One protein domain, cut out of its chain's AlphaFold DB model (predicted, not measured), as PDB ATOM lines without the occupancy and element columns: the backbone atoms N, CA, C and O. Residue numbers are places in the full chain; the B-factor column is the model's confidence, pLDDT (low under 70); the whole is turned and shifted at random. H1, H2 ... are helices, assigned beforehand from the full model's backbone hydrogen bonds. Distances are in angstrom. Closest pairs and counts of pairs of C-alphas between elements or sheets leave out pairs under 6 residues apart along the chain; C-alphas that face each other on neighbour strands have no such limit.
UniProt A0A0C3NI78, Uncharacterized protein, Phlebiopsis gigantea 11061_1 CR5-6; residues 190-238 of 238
ATOM      1  N   GLU A 190      52.856  58.362  71.001       83.88
ATOM      2  CA  GLU A 190      53.247  59.289  72.063       83.88
ATOM      3  C   GLU A 190      52.923  58.752  73.466       83.88
ATOM      4  O   GLU A 190      53.589  59.110  74.435       83.88
ATOM      5  N   ASP A 191      51.935  57.859  73.575       83.69
ATOM      6  CA  ASP A 191      51.526  57.228  74.833       83.69
ATOM      7  C   ASP A 191      52.340  55.967  75.157       83.69
ATOM      8  O   ASP A 191      52.213  55.404  76.250       83.69
ATOM      9  N   ILE A 192      53.164  55.489  74.224       85.00
ATOM     10  CA  ILE A 192      54.024  54.327  74.436       85.00
ATOM     11  C   ILE A 192      55.369  54.829  74.960       85.00
ATOM     12  O   ILE A 192      56.049  55.593  74.289       85.00
ATOM     13  N   SER A 193      55.767  54.371  76.147       85.50
ATOM     14  CA  SER A 193      57.119  54.537  76.693       85.50
ATOM     15  C   SER A 193      57.835  53.187  76.758       85.50
ATOM     16  O   SER A 193      57.187  52.142  76.648       85.50
ATOM     17  N   GLY A 194      59.154  53.194  76.982       82.44
ATOM     18  CA  GLY A 194      59.917  51.962  77.221       82.44
ATOM     19  C   GLY A 194      59.311  51.115  78.346       82.44
ATOM     20  O   GLY A 194      59.012  49.945  78.132       82.44
ATOM     21  N   ASP A 195      59.002  51.733  79.488       82.75
ATOM     22  CA  ASP A 195      58.409  51.043  80.643       82.75
ATOM     23  C   ASP A 195      57.022  50.465  80.333       82.75
ATOM     24  O   ASP A 195      56.725  49.323  80.679       82.75
ATOM     25  N   ARG A 196      56.166  51.223  79.628       85.56
ATOM     26  CA  ARG A 196      54.834  50.742  79.215       85.56
ATOM     27  C   ARG A 196      54.945  49.574  78.237       85.56
ATOM     28  O   ARG A 196      54.151  48.639  78.312       85.56
ATOM     29  N   LEU A 197      55.926  49.609  77.336       83.31
ATOM     30  CA  LEU A 197      56.192  48.536  76.381       83.31
ATOM     31  C   LEU A 197      56.659  47.258  77.094       83.31
ATOM     32  O   LEU A 197      56.129  46.186  76.807       83.31
ATOM     33  N   LEU A 198      57.554  47.377  78.078       82.06
ATOM     34  CA  LEU A 198      57.989  46.260  78.927       82.06
ATOM     35  C   LEU A 198      56.842  45.687  79.771       82.06
ATOM     36  O   LEU A 198      56.656  44.468  79.817       82.06
ATOM     37  N   ALA A 199      56.017  46.552  80.368       82.38
ATOM     38  CA  ALA A 199      54.848  46.141  81.140       82.38
ATOM     39  C   ALA A 199      53.837  45.355  80.283       82.38
ATOM     40  O   ALA A 199      53.335  44.313  80.709       82.38
ATOM     41  N   MET A 200      53.575  45.791  79.043       79.25
ATOM     42  CA  MET A 200      52.703  45.067  78.104       79.25
ATOM     43  C   MET A 200      53.262  43.696  77.696       79.25
ATOM     44  O   MET A 200      52.486  42.782  77.412       79.25
ATOM     45  N   MET A 201      54.587  43.527  77.695       76.56
ATOM     46  CA  MET A 201      55.249  42.244  77.431       76.56
ATOM     47  C   MET A 201      55.198  41.279  78.627       76.56
ATOM     48  O   MET A 201      55.661  40.147  78.499       76.56
ATOM     49  N   LYS A 202      54.618  41.696  79.765       71.00
ATOM     50  CA  LYS A 202      54.612  40.948  81.035       71.00
ATOM     51  C   LYS A 202      56.018  40.541  81.488       71.00
ATOM     52  O   LYS A 202      56.212  39.454  82.029       71.00
ATOM     53  N   VAL A 203      57.005  41.398  81.244       65.50
ATOM     54  CA  VAL A 203      58.363  41.178  81.743       65.50
ATOM     55  C   VAL A 203      58.385  41.631  83.197       65.50
ATOM     56  O   VAL A 203      58.480  42.819  83.485       65.50
ATOM     57  N   GLU A 204      58.222  40.680  84.113       61.66
ATOM     58  CA  GLU A 204      58.389  40.926  85.544       61.66
ATOM     59  C   GLU A 204      59.885  41.011  85.885       61.66
ATOM     60  O   GLU A 204      60.687  40.196  85.404       61.66
ATOM     61  N   GLU A 205      60.256  41.977  86.729       57.22
ATOM     62  CA  GLU A 205      61.606  42.099  87.288       57.22
ATOM     63  C   GLU A 205      61.958  40.816  88.063       57.22
ATOM     64  O   GLU A 205      61.415  40.553  89.133       57.22
ATOM     65  N   GLY A 206      62.849  39.985  87.507       59.31
ATOM     66  CA  GLY A 206      63.320  38.740  88.135       59.31
ATOM     67  C   GLY A 206      62.962  37.440  87.404       59.31
ATOM     68  O   GLY A 206      63.442  36.375  87.794       59.31
ATOM     69  N   SER A 207      62.174  37.494  86.326       64.81
ATOM     70  CA  SER A 207      61.943  36.333  85.449       64.81
ATOM     71  C   SER A 207      63.163  36.033  84.555       64.81
ATOM     72  O   SER A 207      63.949  36.930  84.241       64.81
ATOM     73  N   GLN A 208      63.357  34.767  84.141       65.50
ATOM     74  CA  GLN A 208      64.380  34.427  83.137       65.50
ATOM     75  C   GLN A 208      64.050  35.149  81.829       65.50
ATOM     76  O   GLN A 208      63.121  34.777  81.112       65.50
ATOM     77  N   MET A 209      64.816  36.200  81.548       68.00
ATOM     78  CA  MET A 209      64.601  37.083  80.415       68.00
ATOM     79  C   MET A 209      64.793  36.312  79.093       68.00
ATOM     80  O   MET A 209      65.863  35.740  78.873       68.00
ATOM     81  N   PRO A 210      63.785  36.263  78.203       74.06
ATOM     82  CA  PRO A 210      63.920  35.620  76.898       74.06
ATOM     83  C   PRO A 210      65.042  36.245  76.058       74.06
ATOM     84  O   PRO A 210      65.240  37.452  76.103       74.06
ATOM     85  N   LEU A 211      65.720  35.465  75.210       75.62
ATOM     86  CA  LEU A 211      66.857  35.957  74.406       75.62
ATOM     87  C   LEU A 211      66.524  37.180  73.528       75.62
ATOM     88  O   LEU A 211      67.362  38.053  73.333       75.62
ATOM     89  N   TYR A 212      65.290  37.288  73.025       80.00
ATOM     90  CA  TYR A 212      64.870  38.449  72.229       80.00
ATOM     91  C   TYR A 212      64.777  39.744  73.057       80.00
ATOM     92  O   TYR A 212      64.864  40.841  72.504       80.00
ATOM     93  N   MET A 213      64.623  39.635  74.379       82.75
ATOM     94  CA  MET A 213      64.512  40.790  75.266       82.75
ATOM     95  C   MET A 213      65.841  41.514  75.448       82.75
ATOM     96  O   MET A 213      65.820  42.719  75.668       82.75
ATOM     97  N   GLU A 214      66.989  40.848  75.294       80.81
ATOM     98  CA  GLU A 214      68.288  41.537  75.320       80.81
ATOM     99  C   GLU A 214      68.389  42.578  74.199       80.81
ATOM    100  O   GLU A 214      68.817  43.710  74.434       80.81
ATOM    101  N   ALA A 215      67.919  42.232  72.996       84.06
ATOM    102  CA  ALA A 215      67.877  43.154  71.866       84.06
ATOM    103  C   ALA A 215      66.913  44.322  72.127       84.06
ATOM    104  O   ALA A 215      67.279  45.477  71.924       84.06
ATOM    105  N   ILE A 216      65.710  44.041  72.642       86.56
ATOM    106  CA  ILE A 216      64.715  45.076  72.968       86.56
ATOM    107  C   ILE A 216      65.245  46.024  74.046       86.56
ATOM    108  O   ILE A 216      65.211  47.238  73.859       86.56
ATOM    109  N   MET A 217      65.790  45.490  75.141       85.69
ATOM    110  CA  MET A 217      66.366  46.280  76.234       85.69
ATOM    111  C   MET A 217      67.546  47.131  75.761       85.69
ATOM    112  O   MET A 217      67.682  48.271  76.194       85.69
ATOM    113  N   SER A 218      68.378  46.614  74.851       85.75
ATOM    114  CA  SER A 218      69.469  47.379  74.235       85.75
ATOM    115  C   SER A 218      68.947  48.595  73.458       85.75
ATOM    116  O   SER A 218      69.428  49.712  73.657       85.75
ATOM    117  N   ILE A 219      67.901  48.413  72.641       88.00
ATOM    118  CA  ILE A 219      67.268  49.513  71.897       88.00
ATOM    119  C   ILE A 219      66.630  50.515  72.869       88.00
ATOM    120  O   ILE A 219      66.831  51.719  72.714       88.00
ATOM    121  N   LEU A 220      65.913  50.042  73.893       87.06
ATOM    122  CA  LEU A 220      65.276  50.912  74.887       87.06
ATOM    123  C   LEU A 220      66.297  51.759  75.658       87.06
ATOM    124  O   LEU A 220      66.098  52.966  75.776       87.06
ATOM    125  N   ARG A 221      67.416  51.166  76.096       84.81
ATOM    126  CA  ARG A 221      68.525  51.886  76.752       84.81
ATOM    127  C   ARG A 221      69.135  52.953  75.847       84.81
ATOM    128  O   ARG A 221      69.456  54.042  76.306       84.81
ATOM    129  N   SER A 222      69.248  52.680  74.544       85.81
ATOM    130  CA  SER A 222      69.744  53.670  73.574       85.81
ATOM    131  C   SER A 222      68.816  54.889  73.409       85.81
ATOM    132  O   SER A 222      69.252  55.923  72.906       85.81
ATOM    133  N   MET A 223      67.554  54.775  73.847       84.81
ATOM    134  CA  MET A 223      66.502  55.794  73.734       84.81
ATOM    135  C   MET A 223      66.089  56.409  75.084       84.81
ATOM    136  O   MET A 223      65.054  57.082  75.160       84.81
ATOM    137  N   GLU A 224      66.862  56.193  76.155       75.56
ATOM    138  CA  GLU A 224      66.548  56.707  77.494       75.56
ATOM    139  C   GLU A 224      66.314  58.233  77.492       75.56
ATOM    140  O   GLU A 224      67.084  59.018  76.938       75.56
ATOM    141  N   GLY A 225      65.196  58.663  78.089       71.81
ATOM    142  CA  GLY A 225      64.791  60.072  78.210       71.81
ATOM    143  C   GLY A 225      64.044  60.676  77.009       71.81
ATOM    144  O   GLY A 225      63.336  61.668  77.190       71.81
ATOM    145  N   LYS A 226      64.138  60.097  75.802       79.12
ATOM    146  CA  LYS A 226      63.398  60.542  74.596       79.12
ATOM    147  C   LYS A 226      62.912  59.353  73.767       79.12
ATOM    148  O   LYS A 226      63.245  59.222  72.590       79.12
ATOM    149  N   PHE A 227      62.120  58.482  74.383       84.12
ATOM    150  CA  PHE A 227      61.548  57.346  73.673       84.12
ATOM    151  C   PHE A 227      60.640  57.814  72.524       84.12
ATOM    152  O   PHE A 227      59.744  58.633  72.723       84.12
ATOM    153  N   ASN A 228      60.863  57.271  71.324       86.62
ATOM    154  CA  ASN A 228      59.996  57.458  70.166       86.62
ATOM    155  C   ASN A 228      59.629  56.089  69.588       86.62
ATOM    156  O   ASN A 228      60.487  55.369  69.076       86.62
ATOM    157  N   TYR A 229      58.342  55.743  69.636       85.62
ATOM    158  CA  TYR A 229      57.871  54.438  69.174       85.62
ATOM    159  C   TYR A 229      58.135  54.186  67.679       85.62
ATOM    160  O   TYR A 229      58.422  53.055  67.278       85.62
ATOM    161  N   SER A 230      58.080  55.224  66.839       85.94
ATOM    162  CA  SER A 230      58.319  55.084  65.398       85.94
ATOM    163  C   SER A 230      59.774  54.736  65.100       85.94
ATOM    164  O   SER A 230      60.040  53.889  64.249       85.94
ATOM    165  N   ASP A 231      60.720  55.354  65.807       88.25
ATOM    166  CA  ASP A 231      62.145  55.057  65.645       88.25
ATOM    167  C   ASP A 231      62.515  53.719  66.285       88.25
ATOM    168  O   ASP A 231      63.239  52.936  65.671       88.25
ATOM    169  N   PHE A 232      61.931  53.397  67.444       88.12
ATOM    170  CA  PHE A 232      62.024  52.066  68.048       88.12
ATOM    171  C   PHE A 232      61.636  50.972  67.046       88.12
ATOM    172  O   PHE A 232      62.393  50.024  66.834       88.12
ATOM    173  N   ARG A 233      60.497  51.134  66.361       86.38
ATOM    174  CA  ARG A 233      60.020  50.174  65.357       86.38
ATOM    175  C   ARG A 233      60.962  50.042  64.156       86.38
ATOM    176  O   ARG A 233      61.182  48.926  63.693       86.38
ATOM    177  N   LYS A 234      61.553  51.146  63.680       88.69
ATOM    178  CA  LYS A 234      62.546  51.117  62.586       88.69
ATOM    179  C   LYS A 234      63.792  50.321  62.975       88.69
ATOM    180  O   LYS A 234      64.274  49.533  62.168       88.69
ATOM    181  N   ILE A 235      64.304  50.515  64.194       87.44
ATOM    182  CA  ILE A 235      65.498  49.800  64.682       87.44
ATOM    183  C   ILE A 235      65.196  48.316  64.916       87.44
ATOM    184  O   ILE A 235      66.051  47.473  64.660       87.44
ATOM    185  N   LEU A 236      63.973  47.987  65.343       85.56
ATOM    186  CA  LEU A 236      63.535  46.605  65.538       85.56
ATOM    187  C   LEU A 236      63.459  45.798  64.223       85.56
ATOM    188  O   LEU A 236      63.453  44.570  64.268       85.56
ATOM    189  N   GLY A 237      63.447  46.458  63.058       71.25
ATOM    190  CA  GLY A 237      63.522  45.795  61.754       71.25
ATOM    191  C   GLY A 237      62.187  45.267  61.214       71.25
ATOM    192  O   GLY A 237      62.179  44.253  60.515       71.25
ATOM    193  N   THR A 238      61.072  45.945  61.513       52.56
ATOM    194  CA  THR A 238      59.736  45.664  60.931       52.56
ATOM    195  C   THR A 238      59.120  46.863  60.240       52.56
ATOM    196  O   THR A 238      58.992  47.912  60.915       52.56
TER     197      THR A 238
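This is residues 190 to 238 of the 238 residues of an uncharacterized protein of Phlebiopsis gigantea 11061_1 CR5-6 (UniProt A0A0C3NI78). Three short helices make a small loose triangle: H2, the longest, has H3 packed steeply across one side of it, while H1 runs back near it and comes close with its first residue. A loop between H1 and H2 sticks out with residues 204 to 212, of which 211 and 212 belong to H2. The printed part has 49 residues, with three named helices in the order H1, H2, H3 and no named strand; its class is all helix. The whole is compact, with a radius of gyration of the C-alphas of 10.7 A and spans of 27 by 21 by 17 A.

H2 covers residues 211 to 222 and is 18.0 A long from first to last C-alpha; C-alpha 211 is at (66.857, 35.957, 74.406). H1 covers residues 194 to 200, 10.0 A, and begins with C-alpha 194 at (59.917, 51.962, 77.221). H3 covers residues 229 to 236, 10.3 A, and ends with C-alpha 236 at (63.535, 46.605, 65.538).

H2 touches H3 with residues 216 to 220 alone, and their closest C-alphas, those of Ile 219 and Phe 232, are 7.0 A apart. These two helices run opposite ways at a steep tilt of 50 degrees. H1 and H2 are close but not clearly touching; their closest C-alphas, those of Gly 194 and Leu 220, are 5.9 A apart. They run opposite ways at a shallow tilt of 32 degrees, only just short of steep. H1 and H3 are apart. In H1 and H3 every O i to N i+4 pair is within hydrogen-bond range; in H2, 7 of 8 are.

The two C-alphas farthest apart, those of Glu 190 and Gln 208, are 29.4 A apart. The printed part has no cut, and both links are short. The mean pLDDT of the printed part is 79.4; residues 203 to 209 and residue 238, the chain's last, are under 70.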